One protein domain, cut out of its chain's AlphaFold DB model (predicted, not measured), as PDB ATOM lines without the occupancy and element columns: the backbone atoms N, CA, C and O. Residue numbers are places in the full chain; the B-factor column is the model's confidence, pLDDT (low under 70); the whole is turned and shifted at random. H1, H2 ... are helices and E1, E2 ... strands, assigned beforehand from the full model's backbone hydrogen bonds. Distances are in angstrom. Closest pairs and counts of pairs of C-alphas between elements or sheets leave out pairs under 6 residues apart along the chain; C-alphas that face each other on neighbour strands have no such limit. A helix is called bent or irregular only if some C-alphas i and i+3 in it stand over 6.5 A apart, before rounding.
ATOM      1  N   VAL A  74     223.177 128.547  19.180       88.00
ATOM      2  CA  VAL A  74     223.592 127.943  20.464       88.00
ATOM      3  C   VAL A  74     224.330 128.965  21.331       88.00
ATOM      4  O   VAL A  74     224.150 129.012  22.546       88.00
ATOM      5  N   CYS A  75     225.144 129.818  20.703       89.94
ATOM      6  CA  CYS A  75     225.846 130.895  21.394       89.94
ATOM      7  C   CYS A  75     224.868 131.957  21.928       89.94
ATOM      8  O   CYS A  75     225.031 132.413  23.059       89.94
ATOM      9  N   GLU A  76     223.835 132.320  21.156       91.12
ATOM     10  CA  GLU A  76     222.786 133.262  21.575       91.12
ATOM     11  C   GLU A  76     222.022 132.753  22.809       91.12
ATOM     12  O   GLU A  76     221.853 133.497  23.779       91.12
ATOM     13  N   GLU A  77     221.613 131.482  22.819       90.81
ATOM     14  CA  GLU A  77     220.942 130.873  23.975       90.81
ATOM     15  C   GLU A  77     221.831 130.903  25.229       90.81
ATOM     16  O   GLU A  77     221.401 131.345  26.300       90.81
ATOM     17  N   ALA A  78     223.090 130.479  25.098       91.12
ATOM     18  CA  ALA A  78     224.032 130.467  26.211       91.12
ATOM     19  C   ALA A  78     224.357 131.881  26.721       91.12
ATOM     20  O   ALA A  78     224.467 132.092  27.930       91.12
ATOM     21  N   ALA A  79     224.462 132.868  25.827       92.00
ATOM     22  CA  ALA A  79     224.653 134.269  26.191       92.00
ATOM     23  C   ALA A  79     223.477 134.814  27.009       92.00
ATOM     24  O   ALA A  79     223.684 135.555  27.972       92.00
ATOM     25  N   MET A  80     222.250 134.405  26.678       91.06
ATOM     26  CA  MET A  80     221.061 134.772  27.441       91.06
ATOM     27  C   MET A  80     221.066 134.147  28.840       91.06
ATOM     28  O   MET A  80     220.826 134.842  29.830       91.06
ATOM     29  N   GLN A  81     221.391 132.855  28.947       89.94
ATOM     30  CA  GLN A  81     221.521 132.182  30.244       89.94
ATOM     31  C   GLN A  81     222.618 132.822  31.104       89.94
ATOM     32  O   GLN A  81     222.401 133.090  32.291       89.94
ATOM     33  N   TYR A  82     223.762 133.146  30.494       90.31
ATOM     34  CA  TYR A  82     224.854 133.862  31.146       90.31
ATOM     35  C   TYR A  82     224.402 135.236  31.652       90.31
ATOM     36  O   TYR A  82     224.618 135.564  32.818       90.31
ATOM     37  N   HIS A  83     223.722 136.024  30.817       90.44
ATOM     38  CA  HIS A  83     223.236 137.348  31.198       90.44
ATOM     39  C   HIS A  83     222.285 137.293  32.402       90.44
ATOM     40  O   HIS A  83     222.480 138.015  33.382       90.44
ATOM     41  N   CYS A  84     221.294 136.400  32.372       88.69
ATOM     42  CA  CYS A  84     220.337 136.243  33.467       88.69
ATOM     43  C   CYS A  84     221.009 135.811  34.780       88.69
ATOM     44  O   CYS A  84     220.685 136.349  35.843       88.69
ATOM     45  N   SER A  85     221.966 134.883  34.699       84.06
ATOM     46  CA  SER A  85     222.635 134.300  35.869       84.06
ATOM     47  C   SER A  85     223.693 135.220  36.474       84.06
ATOM     48  O   SER A  85     223.759 135.378  37.690       84.06
ATOM     49  N   TYR A  86     224.530 135.835  35.637       81.81
ATOM     50  CA  TYR A  86     225.740 136.532  36.081       81.81
ATOM     51  C   TYR A  86     225.597 138.045  36.076       81.81
ATOM     52  O   TYR A  86     226.054 138.698  37.013       81.81
ATOM     53  N   VAL A  87     224.958 138.607  35.049       82.75
ATOM     54  CA  VAL A  87     224.820 140.064  34.915       82.75
ATOM     55  C   VAL A  87     223.642 140.562  35.746       82.75
ATOM     56  O   VAL A  87     223.788 141.509  36.514       82.75
ATOM     57  N   LEU A  88     222.481 139.911  35.629       85.00
ATOM     58  CA  LEU A  88     221.286 140.280  36.393       85.00
ATOM     59  C   LEU A  88     221.227 139.632  37.780       85.00
ATOM     60  O   LEU A  88     220.430 140.072  38.608       85.00
ATOM     61  N   GLN A  89     222.021 138.581  38.021       84.75
ATOM     62  CA  GLN A  89     222.023 137.802  39.268       84.75
ATOM     63  C   GLN A  89     220.614 137.372  39.704       84.75
ATOM     64  O   GLN A  89     220.265 137.358  40.889       84.75
ATOM     65  N   CYS A  90     219.766 137.072  38.721       81.69
ATOM     66  CA  CYS A  90     218.383 136.702  38.952       81.69
ATOM     67  C   CYS A  90     218.279 135.207  39.228       81.69
ATOM     68  O   CYS A  90     218.972 134.402  38.614       81.69
ATOM     69  N   LYS A  91     217.329 134.830  40.092       86.12
ATOM     70  CA  LYS A  91     216.957 133.420  40.226       86.12
ATOM     71  C   LYS A  91     216.328 132.933  38.928       86.12
ATOM     72  O   LYS A  91     215.332 133.513  38.481       86.12
ATOM     73  N   MET A  92     216.866 131.862  38.364       87.81
ATOM     74  CA  MET A  92     216.371 131.269  37.132       87.81
ATOM     75  C   MET A  92     215.510 130.043  37.418       87.81
ATOM     76  O   MET A  92     215.838 129.194  38.246       87.81
ATOM     77  N   ALA A  93     214.402 129.939  36.693       89.69
ATOM     78  CA  ALA A  93     213.531 128.777  36.725       89.69
ATOM     79  C   ALA A  93     213.390 128.204  35.317       89.69
ATOM     80  O   ALA A  93     213.156 128.960  34.373       89.69
ATOM     81  N   VAL A  94     213.472 126.883  35.194       90.00
ATOM     82  CA  VAL A  94     213.172 126.161  33.961       90.00
ATOM     83  C   VAL A  94     211.915 125.318  34.147       90.00
ATOM     84  O   VAL A  94     211.720 124.669  35.175       90.00
ATOM     85  N   TRP A  95     211.043 125.370  33.144       90.69
ATOM     86  CA  TRP A  95     209.831 124.565  33.058       90.69
ATOM     87  C   TRP A  95     209.935 123.678  31.827       90.69
ATOM     88  O   TRP A  95     209.834 124.156  30.699       90.69
ATOM     89  N   ILE A  96     210.147 122.386  32.047       88.56
ATOM     90  CA  ILE A  96     210.267 121.390  30.988       88.56
ATOM     91  C   ILE A  96     208.922 120.683  30.858       88.56
ATOM     92  O   ILE A  96     208.478 119.969  31.760       88.56
ATOM     93  N   LEU A  97     208.252 120.926  29.735       89.62
ATOM     94  CA  LEU A  97     206.941 120.370  29.424       89.62
ATOM     95  C   LEU A  97     207.108 119.280  28.365       89.62
ATOM     96  O   LEU A  97     207.282 119.574  27.184       89.62
ATOM     97  N   GLY A  98     207.066 118.019  28.788       85.50
ATOM     98  CA  GLY A  98     207.410 116.881  27.946       85.50
ATOM     99  C   GLY A  98     208.918 116.654  27.904       85.50
ATOM    100  O   GLY A  98     209.613 116.893  28.888       85.50
ATOM    101  N   ASP A  99     209.413 116.166  26.768       80.19
ATOM    102  CA  ASP A  99     210.820 115.808  26.618       80.19
ATOM    103  C   ASP A  99     211.334 115.913  25.166       80.19
ATOM    104  O   ASP A  99     210.676 116.482  24.296       80.19
ATOM    105  N   GLY A 100     212.527 115.384  24.901       85.88
ATOM    106  CA  GLY A 100     213.201 115.340  23.621       85.88
ATOM    107  C   GLY A 100     214.171 116.499  23.453       85.88
ATOM    108  O   GLY A 100     214.891 116.910  24.370       85.88
ATOM    109  N   VAL A 101     214.203 117.034  22.237       89.25
ATOM    110  CA  VAL A 101     215.140 118.103  21.895       89.25
ATOM    111  C   VAL A 101     214.919 119.372  22.722       89.25
ATOM    112  O   VAL A 101     215.928 119.907  23.170       89.25
ATOM    113  N   PRO A 102     213.689 119.839  23.026       89.31
ATOM    114  CA  PRO A 102     213.509 121.040  23.845       89.31
ATOM    115  C   PRO A 102     214.198 120.961  25.214       89.31
ATOM    116  O   PRO A 102     214.875 121.910  25.608       89.31
ATOM    117  N   LYS A 103     214.108 119.813  25.906       86.56
ATOM    118  CA  LYS A 103     214.803 119.582  27.182       86.56
ATOM    119  C   LYS A 103     216.313 119.642  26.996       86.56
ATOM    120  O   LYS A 103     217.002 120.379  27.695       86.56
ATOM    121  N   ASN A 104     216.834 118.874  26.042       87.06
ATOM    122  CA  ASN A 104     218.273 118.793  25.833       87.06
ATOM    123  C   ASN A 104     218.877 120.117  25.346       87.06
ATOM    124  O   ASN A 104     220.005 120.425  25.706       87.06
ATOM    125  N   TYR A 105     218.164 120.868  24.509       89.38
ATOM    126  CA  TYR A 105     218.599 122.164  23.991       89.38
ATOM    127  C   TYR A 105     218.679 123.192  25.124       89.38
ATOM    128  O   TYR A 105     219.759 123.694  25.400       89.38
ATOM    129  N   THR A 106     217.603 123.331  25.907       89.50
ATOM    130  CA  THR A 106     217.552 124.257  27.056       89.50
ATOM    131  C   THR A 106     218.671 124.008  28.075       89.50
ATOM    132  O   THR A 106     219.216 124.940  28.661       89.50
ATOM    133  N   LEU A 107     219.030 122.741  28.300       88.25
ATOM    134  CA  LEU A 107     220.062 122.347  29.263       88.25
ATOM    135  C   LEU A 107     221.492 122.351  28.684       88.25
ATOM    136  O   LEU A 107     222.422 121.960  29.383       88.25
ATOM    137  N   GLN A 108     221.696 122.733  27.418       87.06
ATOM    138  CA  GLN A 108     223.030 122.768  26.799       87.06
ATOM    139  C   GLN A 108     223.815 124.051  27.074       87.06
ATOM    140  O   GLN A 108     225.033 124.036  26.902       87.06
ATOM    141  N   GLY A 109     223.169 125.129  27.520       88.12
ATOM    142  CA  GLY A 109     223.865 126.392  27.765       88.12
ATOM    143  C   GLY A 109     224.915 126.310  28.882       88.12
ATOM    144  O   GLY A 109     226.016 126.818  28.687       88.12
ATOM    145  N   GLU A 110     224.652 125.602  29.991       85.50
ATOM    146  CA  GLU A 110     225.647 125.379  31.067       85.50
ATOM    147  C   GLU A 110     226.878 124.594  30.555       85.50
ATOM    148  O   GLU A 110     227.989 125.128  30.624       85.50
ATOM    149  N   PRO A 111     226.733 123.403  29.931       86.38
ATOM    150  CA  PRO A 111     227.857 122.708  29.307       86.38
ATOM    151  C   PRO A 111     228.595 123.547  28.268       86.38
ATOM    152  O   PRO A 111     229.819 123.474  28.196       86.38
ATOM    153  N   PHE A 112     227.880 124.338  27.461       89.44
ATOM    154  CA  PHE A 112     228.520 125.227  26.500       89.44
ATOM    155  C   PHE A 112     229.407 126.242  27.217       89.44
ATOM    156  O   PHE A 112     230.575 126.329  26.865       89.44
ATOM    157  N   LEU A 113     228.887 126.967  28.214       88.69
ATOM    158  CA  LEU A 113     229.627 127.993  28.955       88.69
ATOM    159  C   LEU A 113     230.824 127.406  29.712       88.69
ATOM    160  O   LEU A 113     231.903 127.991  29.678       88.69
ATOM    161  N   ASP A 114     230.675 126.246  30.345       86.62
ATOM    162  CA  ASP A 114     231.757 125.640  31.125       86.62
ATOM    163  C   ASP A 114     232.824 124.986  30.231       86.62
ATOM    164  O   ASP A 114     234.016 125.238  30.386       86.62
ATOM    165  N   GLN A 115     232.419 124.191  29.238       85.81
ATOM    166  CA  GLN A 115     233.349 123.333  28.492       85.81
ATOM    167  C   GLN A 115     233.984 124.023  27.281       85.81
ATOM    168  O   GLN A 115     235.071 123.621  26.863       85.81
ATOM    169  N   VAL A 116     233.327 125.032  26.689       87.06
ATOM    170  CA  VAL A 116     233.815 125.682  25.460       87.06
ATOM    171  C   VAL A 116     234.646 126.938  25.772       87.06
ATOM    172  O   VAL A 116     235.833 126.943  25.440       87.06
ATOM    173  N   PRO A 117     234.113 127.998  26.415       87.00
ATOM    174  CA  PRO A 117     234.903 129.149  26.831       87.00
ATOM    175  C   PRO A 117     235.506 129.044  28.243       87.00
ATOM    176  O   PRO A 117     236.217 129.966  28.644       87.00
ATOM    177  N   GLY A 118     235.248 127.981  29.017       85.12
ATOM    178  CA  GLY A 118     235.796 127.856  30.375       85.12
ATOM    179  C   GLY A 118     235.142 128.797  31.391       85.12
ATOM    180  O   GLY A 118     235.788 129.207  32.357       85.12
ATOM    181  N   ILE A 119     233.902 129.224  31.144       85.31
ATOM    182  CA  ILE A 119     233.107 130.079  32.025       85.31
ATOM    183  C   ILE A 119     232.313 129.179  32.960       85.31
ATOM    184  O   ILE A 119     231.282 128.634  32.575       85.31
ATOM    185  N   LEU A 120     232.787 129.068  34.205       79.31
ATOM    186  CA  LEU A 120     232.058 128.357  35.250       79.31
ATOM    187  C   LEU A 120     230.643 128.937  35.334       79.31
ATOM    188  O   LEU A 120     230.483 130.104  35.700       79.31
ATOM    189  N   SER A 121     229.664 128.125  34.946       74.88
ATOM    190  CA  SER A 121     228.248 128.470  34.920       74.88
ATOM    191  C   SER A 121     227.498 127.751  36.050       74.88
ATOM    192  O   SER A 121     227.968 126.738  36.570       74.88
ATOM    193  N   HIS A 122     226.361 128.301  36.476       73.50
ATOM    194  CA  HIS A 122     225.466 127.675  37.449       73.50
ATOM    195  C   HIS A 122     224.169 127.257  36.749       73.50
ATOM    196  O   HIS A 122     223.647 127.985  35.905       73.50
ATOM    197  N   SER A 123     223.636 126.100  37.132       72.12
ATOM    198  CA  SER A 123     222.333 125.600  36.687       72.12
ATOM    199  C   SER A 123     221.172 126.473  37.181       72.12
ATOM    200  O   SER A 123     221.305 127.270  38.107       72.12
ATOM    201  N   PHE A 124     219.980 126.237  36.628       85.06
ATOM    202  CA  PHE A 124     218.714 126.786  37.119       85.06
ATOM    203  C   PHE A 124     218.485 126.524  38.621       85.06
ATOM    204  O   PHE A 124     218.619 125.391  39.097       85.06
ATOM    205  N   ASP A 125     218.054 127.557  39.354       85.12
ATOM    206  CA  ASP A 125     217.692 127.475  40.776       85.12
ATOM    207  C   ASP A 125     216.432 126.636  41.015       85.12
ATOM    208  O   ASP A 125     216.287 125.994  42.060       85.12
ATOM    209  N   ILE A 126     215.500 126.688  40.059       87.06
ATOM    210  CA  ILE A 126     214.228 125.970  40.092       87.06
ATOM    211  C   ILE A 126     214.089 125.155  38.807       87.06
ATOM    212  O   ILE A 126     214.104 125.711  37.712       87.06
ATOM    213  N   ASP A 127     213.892 123.850  38.948       86.44
ATOM    214  CA  ASP A 127     213.674 122.931  37.831       86.44
ATOM    215  C   ASP A 127     212.336 122.206  38.016       86.44
ATOM    216  O   ASP A 127     212.163 121.426  38.962       86.44
ATOM    217  N   VAL A 128     211.374 122.512  37.141       87.12
ATOM    218  CA  VAL A 128     210.043 121.898  37.122       87.12
ATOM    219  C   VAL A 128     209.875 121.086  35.846       87.12
ATOM    220  O   VAL A 128     209.885 121.640  34.749       87.12
ATOM    221  N   GLN A 129     209.647 119.781  35.985       86.06
ATOM    222  CA  GLN A 129     209.525 118.869  34.845       86.06
ATOM    223  C   GLN A 129     208.195 118.118  34.860       86.06
ATOM    224  O   GLN A 129     207.845 117.474  35.854       86.06
ATOM    225  N   PHE A 130     207.489 118.161  33.730       85.69
ATOM    226  CA  PHE A 130     206.313 117.347  33.429       85.69
ATOM    227  C   PHE A 130     206.699 116.312  32.381       85.69
ATOM    228  O   PHE A 130     206.670 116.597  31.186       85.69
ATOM    229  N   CYS A 131     207.056 115.111  32.825       78.25
ATOM    230  CA  CYS A 131     207.464 114.032  31.935       78.25
ATOM    231  C   CYS A 131     206.688 112.752  32.255       78.25
ATOM    232  O   CYS A 131     206.399 112.432  33.414       78.25
ATOM    233  N   VAL A 132     206.316 112.036  31.197       78.44
ATOM    234  CA  VAL A 132     205.602 110.756  31.274       78.44
ATOM    235  C   VAL A 132     206.539 109.563  31.126       78.44
ATOM    236  O   VAL A 132     206.117 108.440  31.401       78.44
ATOM    237  N   ASP A 133     207.791 109.796  30.726       72.56
ATOM    238  CA  ASP A 133     208.742 108.722  30.485       72.56
ATOM    239  C   ASP A 133     209.155 108.055  31.806       72.56
ATOM    240  O   ASP A 133     209.437 108.734  32.803       72.56
ATOM    241  N   PRO A 134     209.179 106.711  31.847       68.31
ATOM    242  CA  PRO A 134     209.585 105.983  33.035       68.31
ATOM    243  C   PRO A 134     211.088 106.141  33.275       68.31
ATOM    244  O   PRO A 134     211.896 106.078  32.351       68.31
ATOM    245  N   VAL A 135     211.478 106.271  34.544       63.66
ATOM    246  CA  VAL A 135     212.894 106.260  34.936       63.66
ATOM    247  C   VAL A 135     213.470 104.867  34.667       63.66
ATOM    248  O   VAL A 135     212.894 103.874  35.113       63.66
ATOM    249  N   GLY A 136     214.589 104.799  33.943       60.09
ATOM    250  CA  GLY A 136     215.254 103.546  33.563       60.09
ATOM    251  C   GLY A 136     215.352 103.304  32.056       60.09
ATOM    252  O   GLY A 136     216.005 102.352  31.643       60.09
ATOM    253  N   GLY A 137     214.744 104.156  31.225       60.88
ATOM    254  CA  GLY A 137     215.215 104.299  29.852       60.88
ATOM    255  C   GLY A 137     216.584 104.978  29.869       60.88
ATOM    256  O   GLY A 137     216.757 105.990  30.545       60.88
ATOM    257  N   ASP A 138     217.551 104.487  29.104       61.91
ATOM    258  CA  ASP A 138     218.851 105.162  28.933       61.91
ATOM    259  C   ASP A 138     218.743 106.429  28.051       61.91
ATOM    260  O   ASP A 138     219.722 106.920  27.487       61.91
ATOM    261  N   ALA A 139     217.528 106.954  27.878       67.06
ATOM    262  CA  ALA A 139     217.265 108.167  27.136       67.06
ATOM    263  C   ALA A 139     217.430 109.387  28.045       67.06
ATOM    264  O   ALA A 139     216.985 109.402  29.191       67.06
ATOM    265  N   LEU A 140     217.952 110.473  27.468       65.62
ATOM    266  CA  LEU A 140     217.936 111.805  28.087       65.62
ATOM    267  C   LEU A 140     216.532 112.222  28.543       65.62
ATOM    268  O   LEU A 140     216.407 113.088  29.412       65.62
ATOM    269  N   SER A 141     215.491 111.606  27.976       64.19
ATOM    270  CA  SER A 141     214.120 111.909  28.323       64.19
ATOM    271  C   SER A 141     213.660 111.351  29.665       64.19
ATOM    272  O   SER A 141     213.064 112.031  30.496       64.19
ATOM    273  N   SER A 142     214.079 110.142  29.985       59.44
ATOM    274  CA  SER A 142     213.824 109.534  31.286       59.44
ATOM    275  C   SER A 142     214.752 110.043  32.390       59.44
ATOM    276  O   SER A 142     214.469 109.794  33.564       59.44
ATOM    277  N   CYS A 143     215.825 110.772  32.046       64.69
ATOM    278  CA  CYS A 143     216.786 111.301  33.013       64.69
ATOM    279  C   CYS A 143     216.140 112.334  33.953       64.69
ATOM    280  O   CYS A 143     215.720 113.407  33.495       64.69
ATOM    281  N   PRO A 144     216.108 112.074  35.273       63.38
ATOM    282  CA  PRO A 144     215.735 113.073  36.265       63.38
ATOM    283  C   PRO A 144     216.775 114.199  36.320       63.38
ATOM    284  O   PRO A 144     217.953 113.983  36.037       63.38
ATOM    285  N   SER A 145     216.394 115.373  36.834       61.09
ATOM    286  CA  SER A 145     217.323 116.488  37.103       61.09
ATOM    287  C   SER A 145     218.566 116.080  37.912       61.09
ATOM    288  O   SER A 145     219.617 116.703  37.806       61.09
ATOM    289  N   GLY A 146     218.456 115.032  38.739       57.69
ATOM    290  CA  GLY A 146     219.576 114.474  39.502       57.69
ATOM    291  C   GLY A 146     220.637 113.768  38.648       57.69
ATOM    292  O   GLY A 146     221.810 113.835  38.996       57.69
ATOM    293  N   GLU A 147     220.254 113.143  37.530       61.38
ATOM    294  CA  GLU A 147     221.192 112.547  36.563       61.38
ATOM    295  C   GLU A 147     221.782 113.601  35.626       61.38
ATOM    296  O   GLU A 147     222.938 113.491  35.241       61.38
ATOM    297  N   GLY A 148     221.051 114.685  35.336       55.91
ATOM    298  CA  GLY A 148     221.596 115.826  34.587       55.91
ATOM    299  C   GLY A 148     222.895 116.382  35.188       55.91
ATOM    300  O   GLY A 148     223.752 116.881  34.459       55.91
ATOM    301  N   HIS A 149     223.096 116.208  36.498       59.72
ATOM    302  CA  HIS A 149     224.334 116.582  37.168       59.72
ATOM    303  C   HIS A 149     225.565 115.806  36.704       59.72
ATOM    304  O   HIS A 149     226.626 116.402  36.547       59.72
ATOM    305  N   THR A 150     225.456 114.501  36.449       55.00
ATOM    306  CA  THR A 150     226.621 113.715  36.004       55.00
ATOM    307  C   THR A 150     227.079 114.116  34.604       55.00
ATOM    308  O   THR A 150     228.235 113.902  34.251       55.00
ATOM    309  N   LEU A 151     226.193 114.749  33.832       56.22
ATOM    310  CA  LEU A 151     226.462 115.280  32.499       56.22
ATOM    311  C   LEU A 151     226.932 116.746  32.510       56.22
ATOM    312  O   LEU A 151     227.110 117.320  31.438       56.22
ATOM    313  N   GLY A 152     227.077 117.366  33.688       55.31
ATOM    314  CA  GLY A 152     227.403 118.791  33.814       55.31
ATOM    315  C   GLY A 152     226.295 119.729  33.319       55.31
ATOM    316  O   GLY A 152     226.569 120.877  33.004       55.31
ATOM    317  N   LYS A 153     225.054 119.230  33.205       56.22
ATOM    318  CA  LYS A 153     223.872 120.000  32.766       56.22
ATOM    319  C   LYS A 153     223.053 120.586  33.914       56.22
ATOM    320  O   LYS A 153     222.089 121.303  33.669       56.22
ATOM    321  N   VAL A 154     223.329 120.128  35.136       55.62
ATOM    322  CA  VAL A 154     222.649 120.561  36.358       55.62
ATOM    323  C   VAL A 154     223.650 120.535  37.507       55.62
ATOM    324  O   VAL A 154     223.977 119.463  37.995       55.62
ATOM    325  N   SER A 155     224.113 121.665  38.022       53.06
ATOM    326  CA  SER A 155     225.105 121.698  39.109       53.06
ATOM    327  C   SER A 155     224.674 120.902  40.375       53.06
ATOM    328  O   SER A 155     223.513 120.950  40.817       53.06
ATOM    329  N   SER A 156     225.594 120.141  40.994       46.38
ATOM    330  CA  SER A 156     225.299 119.351  42.207       46.38
ATOM    331  C   SER A 156     225.137 120.273  43.400       46.38
ATOM    332  O   SER A 156     225.998 121.088  43.708       46.38
ATOM    333  N   GLY A 157     224.014 120.138  44.100       47.34
ATOM    334  CA  GLY A 157     223.773 120.852  45.352       47.34
ATOM    335  C   GLY A 157     223.317 122.310  45.224       47.34
ATOM    336  O   GLY A 157     223.052 122.912  46.257       47.34
ATOM    337  N   GLN A 158     223.180 122.871  44.014       50.97
ATOM    338  CA  GLN A 158     222.827 124.294  43.830       50.97
ATOM    339  C   GLN A 158     221.407 124.550  43.303       50.97
ATOM    340  O   GLN A 158     220.901 125.659  43.437       50.97
ATOM    341  N   CYS A 159     220.714 123.539  42.774       52.97
ATOM    342  CA  CYS A 159     219.300 123.690  42.429       52.97
ATOM    343  C   CYS A 159     218.465 123.640  43.719       52.97
ATOM    344  O   CYS A 159     218.314 122.575  44.325       52.97
ATOM    345  N   GLY A 160     217.973 124.798  44.163       56.78
ATOM    346  CA  GLY A 160     217.252 124.945  45.425       56.78
ATOM    347  C   GLY A 160     215.909 124.213  45.449       56.78
ATOM    348  O   GLY A 160     215.514 123.704  46.497       56.78
ATOM    349  N   VAL A 161     215.216 124.121  44.307       66.75
ATOM    350  CA  VAL A 161     213.929 123.414  44.196       66.75
ATOM    351  C   VAL A 161     213.886 122.575  42.924       66.75
ATOM    352  O   VAL A 161     213.910 123.101  41.817       66.75
ATOM    353  N   ARG A 162     213.738 121.258  43.090       70.44
ATOM    354  CA  ARG A 162     213.501 120.313  41.992       70.44
ATOM    355  C   ARG A 162     212.129 119.683  42.158       70.44
ATOM    356  O   ARG A 162     211.891 118.976  43.137       70.44
ATOM    357  N   LEU A 163     211.240 119.921  41.202       69.06
ATOM    358  CA  LEU A 163     209.913 119.319  41.161       69.06
ATOM    359  C   LEU A 163     209.766 118.512  39.874       69.06
ATOM    360  O   LEU A 163     209.630 119.061  38.788       69.06
ATOM    361  N   CYS A 164     209.748 117.190  40.003       70.25
ATOM    362  CA  CYS A 164     209.515 116.293  38.878       70.25
ATOM    363  C   CYS A 164     208.145 115.626  39.050       70.25
ATOM    364  O   CYS A 164     207.985 114.719  39.875       70.25
ATOM    365  N   LEU A 165     207.152 116.095  38.293       64.19
ATOM    366  CA  LEU A 165     205.801 115.535  38.267       64.19
ATOM    367  C   LEU A 165     205.761 114.392  37.254       64.19
ATOM    368  O   LEU A 165     205.383 114.556  36.095       64.19
ATOM    369  N   ARG A 166     206.200 113.222  37.722       64.38
ATOM    370  CA  ARG A 166     206.252 111.986  36.937       64.38
ATOM    371  C   ARG A 166     204.861 111.381  36.784       64.38
ATOM    372  O   ARG A 166     204.053 111.431  37.711       64.38
ATOM    373  N   SER A 167     204.592 110.816  35.610       65.56
ATOM    374  CA  SER A 167     203.322 110.153  35.260       65.56
ATOM    375  C   SER A 167     202.100 111.077  35.159       65.56
ATOM    376  O   SER A 167     200.988 110.602  34.934       65.56
ATOM    377  N   CYS A 168     202.286 112.393  35.277       68.25
ATOM    378  CA  CYS A 168     201.260 113.381  34.974       68.25
ATOM    379  C   CYS A 168     201.585 114.007  33.618       68.25
ATOM    380  O   CYS A 168     202.544 114.766  33.484       68.25
ATOM    381  N   GLY A 169     200.800 113.673  32.593       73.12
ATOM    382  CA  GLY A 169     200.942 114.313  31.289       73.12
ATOM    383  C   GLY A 169     200.739 115.827  31.391       73.12
ATOM    384  O   GLY A 169     199.975 116.306  32.232       73.12
ATOM    385  N   CYS A 170     201.377 116.574  30.489       84.06
ATOM    386  CA  CYS A 170     201.264 118.033  30.407       84.06
ATOM    387  C   CYS A 170     199.799 118.511  30.446       84.06
ATOM    388  O   CYS A 170     199.459 119.423  31.192       84.06
ATOM    389  N   ASN A 171     198.907 117.816  29.734       85.06
ATOM    390  CA  ASN A 171     197.477 118.141  29.680       85.06
ATOM    391  C   ASN A 171     196.750 117.984  31.024       85.06
ATOM    392  O   ASN A 171     195.753 118.657  31.258       85.06
ATOM    393  N   GLY A 172     197.215 117.077  31.888       85.00
ATOM    394  CA  GLY A 172     196.603 116.832  33.190       85.00
ATOM    395  C   GLY A 172     197.094 117.806  34.253       85.00
ATOM    396  O   GLY A 172     196.293 118.286  35.045       85.00
ATOM    397  N   GLY A 173     198.395 118.104  34.271       85.50
ATOM    398  CA  GLY A 173     199.019 118.890  35.338       85.50
ATOM    399  C   GLY A 173     199.059 120.396  35.079       85.50
ATOM    400  O   GLY A 173     198.742 121.180  35.975       85.50
ATOM    401  N   ILE A 174     199.415 120.812  33.857       90.00
ATOM    402  CA  ILE A 174     199.643 122.227  33.530       90.00
ATOM    403  C   ILE A 174     198.404 123.088  33.794       90.00
ATOM    404  O   ILE A 174     198.574 124.117  34.441       90.00
ATOM    405  N   PRO A 175     197.166 122.706  33.406       92.12
ATOM    406  CA  PRO A 175     196.005 123.573  33.622       92.12
ATOM    407  C   PRO A 175     195.786 123.957  35.091       92.12
ATOM    408  O   PRO A 175     195.468 125.109  35.378       92.12
ATOM    409  N   TRP A 176     196.012 123.030  36.029       90.44
ATOM    410  CA  TRP A 176     195.878 123.302  37.463       90.44
ATOM    411  C   TRP A 176     196.968 124.232  37.979       90.44
ATOM    412  O   TRP A 176     196.683 125.145  38.752       90.44
ATOM    413  N   VAL A 177     198.207 124.031  37.532       89.25
ATOM    414  CA  VAL A 177     199.334 124.884  37.921       89.25
ATOM    415  C   VAL A 177     199.186 126.283  37.330       89.25
ATOM    416  O   VAL A 177     199.346 127.272  38.042       89.25
ATOM    417  N   THR A 178     198.801 126.385  36.058       91.06
ATOM    418  CA  THR A 178     198.483 127.654  35.402       91.06
ATOM    419  C   THR A 178     197.342 128.368  36.119       91.06
ATOM    420  O   THR A 178     197.465 129.559  36.384       91.06
ATOM    421  N   TYR A 179     196.267 127.666  36.493       93.12
ATOM    422  CA  TYR A 179     195.186 128.258  37.280       93.12
ATOM    423  C   TYR A 179     195.693 128.763  38.634       93.12
ATOM    424  O   TYR A 179     195.458 129.917  38.974       93.12
ATOM    425  N   ALA A 180     196.443 127.952  39.384       90.81
ATOM    426  CA  ALA A 180     196.970 128.343  40.691       90.81
ATOM    427  C   ALA A 180     197.891 129.576  40.619       90.81
ATOM    428  O   ALA A 180     197.795 130.454  41.470       90.81
ATOM    429  N   LEU A 181     198.750 129.669  39.598       89.00
ATOM    430  CA  LEU A 181     199.706 130.771  39.454       89.00
ATOM    431  C   LEU A 181     199.101 132.031  38.822       89.00
ATOM    432  O   LEU A 181     199.463 133.135  39.213       89.00
ATOM    433  N   LEU A 182     198.213 131.893  37.832       89.62
ATOM    434  CA  LEU A 182     197.668 133.037  37.088       89.62
ATOM    435  C   LEU A 182     196.352 133.577  37.660       89.62
ATOM    436  O   LEU A 182     195.962 134.692  37.304       89.62
ATOM    437  N   SER A 183     195.662 132.816  38.520       92.75
ATOM    438  CA  SER A 183     194.448 133.291  39.206       92.75
ATOM    439  C   SER A 183     194.745 134.337  40.275       92.75
ATOM    440  O   SER A 183     193.880 135.169  40.539       92.75
ATOM    441  N   ASP A 184     195.953 134.341  40.843       91.69
ATOM    442  CA  ASP A 184     196.396 135.349  41.800       91.69
ATOM    443  C   ASP A 184     196.995 136.567  41.066       91.69
ATOM    444  O   ASP A 184     198.086 136.480  40.485       91.69
ATOM    445  N   PRO A 185     196.330 137.740  41.084       89.00
ATOM    446  CA  PRO A 185     196.841 138.935  40.419       89.00
ATOM    447  C   PRO A 185     198.165 139.438  41.004       89.00
ATOM    448  O   PRO A 185     198.904 140.121  40.294       89.00
ATOM    449  N   SER A 186     198.480 139.105  42.262       91.38
ATOM    450  CA  SER A 186     199.717 139.528  42.930       91.38
ATOM    451  C   SER A 186     200.969 138.859  42.353       91.38
ATOM    452  O   SER A 186     202.071 139.388  42.490       91.38
ATOM    453  N   LEU A 187     200.803 137.733  41.649       86.69
ATOM    454  CA  LEU A 187     201.893 136.991  41.018       86.69
ATOM    455  C   LEU A 187     202.216 137.476  39.596       86.69
ATOM    456  O   LEU A 187     203.179 136.998  38.990       86.69
ATOM    457  N   ARG A 188     201.452 138.432  39.047       85.50
ATOM    458  CA  ARG A 188     201.690 138.971  37.699       85.50
ATOM    459  C   ARG A 188     202.999 139.753  37.646       85.50
ATOM    460  O   ARG A 188     203.261 140.617  38.479       85.50
ATOM    461  N   ARG A 189     203.803 139.490  36.616       85.00
ATOM    462  CA  ARG A 189     205.085 140.164  36.377       85.00
ATOM    463  C   ARG A 189     205.106 140.796  34.987       85.00
ATOM    464  O   ARG A 189     204.565 140.197  34.055       85.00
ATOM    465  N   PRO A 190     205.710 141.986  34.822       86.25
ATOM    466  CA  PRO A 190     205.929 142.546  33.497       86.25
ATOM    467  C   PRO A 190     206.917 141.672  32.713       86.25
ATOM    468  O   PRO A 190     207.812 141.057  33.295       86.25
TER     469      PRO A 190
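This is residues 74 to 190 of the 230 residues of an uncharacterized protein of Pajaroellobacter abortibovis (UniProt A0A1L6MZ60). A small sheet of three parallel strands, E1, E2 and E3, stands between H5 and a group of H1, H2, H3 and H4 with two long loops. H2 and H4 only graze the sheet, H1 and H3 meet about at right angles beyond it, and residues 175 to 190, the greater part of H5 and the tail after it, stick out. The printed part has 117 residues with five named helices and three named strands, in the order H1 E1 H2 H3 E2 H4 E3 H5; the sheet's order is E1 E2 E3, and the class is mixed, helices and strands. It is compact, with a radius of gyration of the C-alphas of 14.9 A and spans of 41 by 39 by 25 A.

Find C-alpha 74 at (223.592, 127.943, 20.464); from there H1 runs 18.9 A to residue 87, and it is neither bent nor irregular, but only just: C-alphas 84 and 87 are 6.1 A apart. E1 is residues 93 to 97, 12.9 A, and H2 and H3 follow at residues 101 to 106 and 109 to 115. Look for E2 at residues 126 to 131, 16.0 A, beginning at C-alpha 126 (214.228, 125.970, 40.092). H4 is residues 145 to 148, and E3 is residues 161 to 166, 15.6 A. H5, residues 170 to 182, runs 16.8 A to C-alpha 182 at (197.668, 133.037, 37.088); it is only just irregular, with C-alphas 172 and 175 6.8 A apart.

Begin at the inner strand E2: N 128 is 2.9 A from O 94 of E1, and N 129 is 2.9 A from O 163 of E3, both within hydrogen-bond range. E1, H2, H3, E2 and E2, H4, E3 are strand-helix-strand units, parallel neighbour strands with helices between, each with a right-handed crossover. H2 grazes the sheet with residues 102 to 106; its closest C-alphas to E1 are Lys 103 and Ile 96, 6.2 A. H4 grazes it with residues 145 to 146. H5 is on the sheet at a height of 11.7 A, over E2 and along the strands; the C-alphas of Cys 170 and Phe 130 are closest, 5.9 A. H1 touches H3, about perpendicular at 90 degrees, closest at the C-alphas of Ala 78 and Gly 109, 4.4 A. H1 and H5 are apart. In H1, H2 and H3 every O i to N i+4 pair is within hydrogen-bond range, in H5 7 of 9; H4 is too short for one.

The C-alphas of Gly 118 and Ser 183 are farthest apart, 42.6 A. The printed part has no cut. The links E2 to H4 and H4 to E3 are long. The mean pLDDT of the printed part is 78.8; look for values under 70 at residues 134 to 161, 163 and 165 to 168.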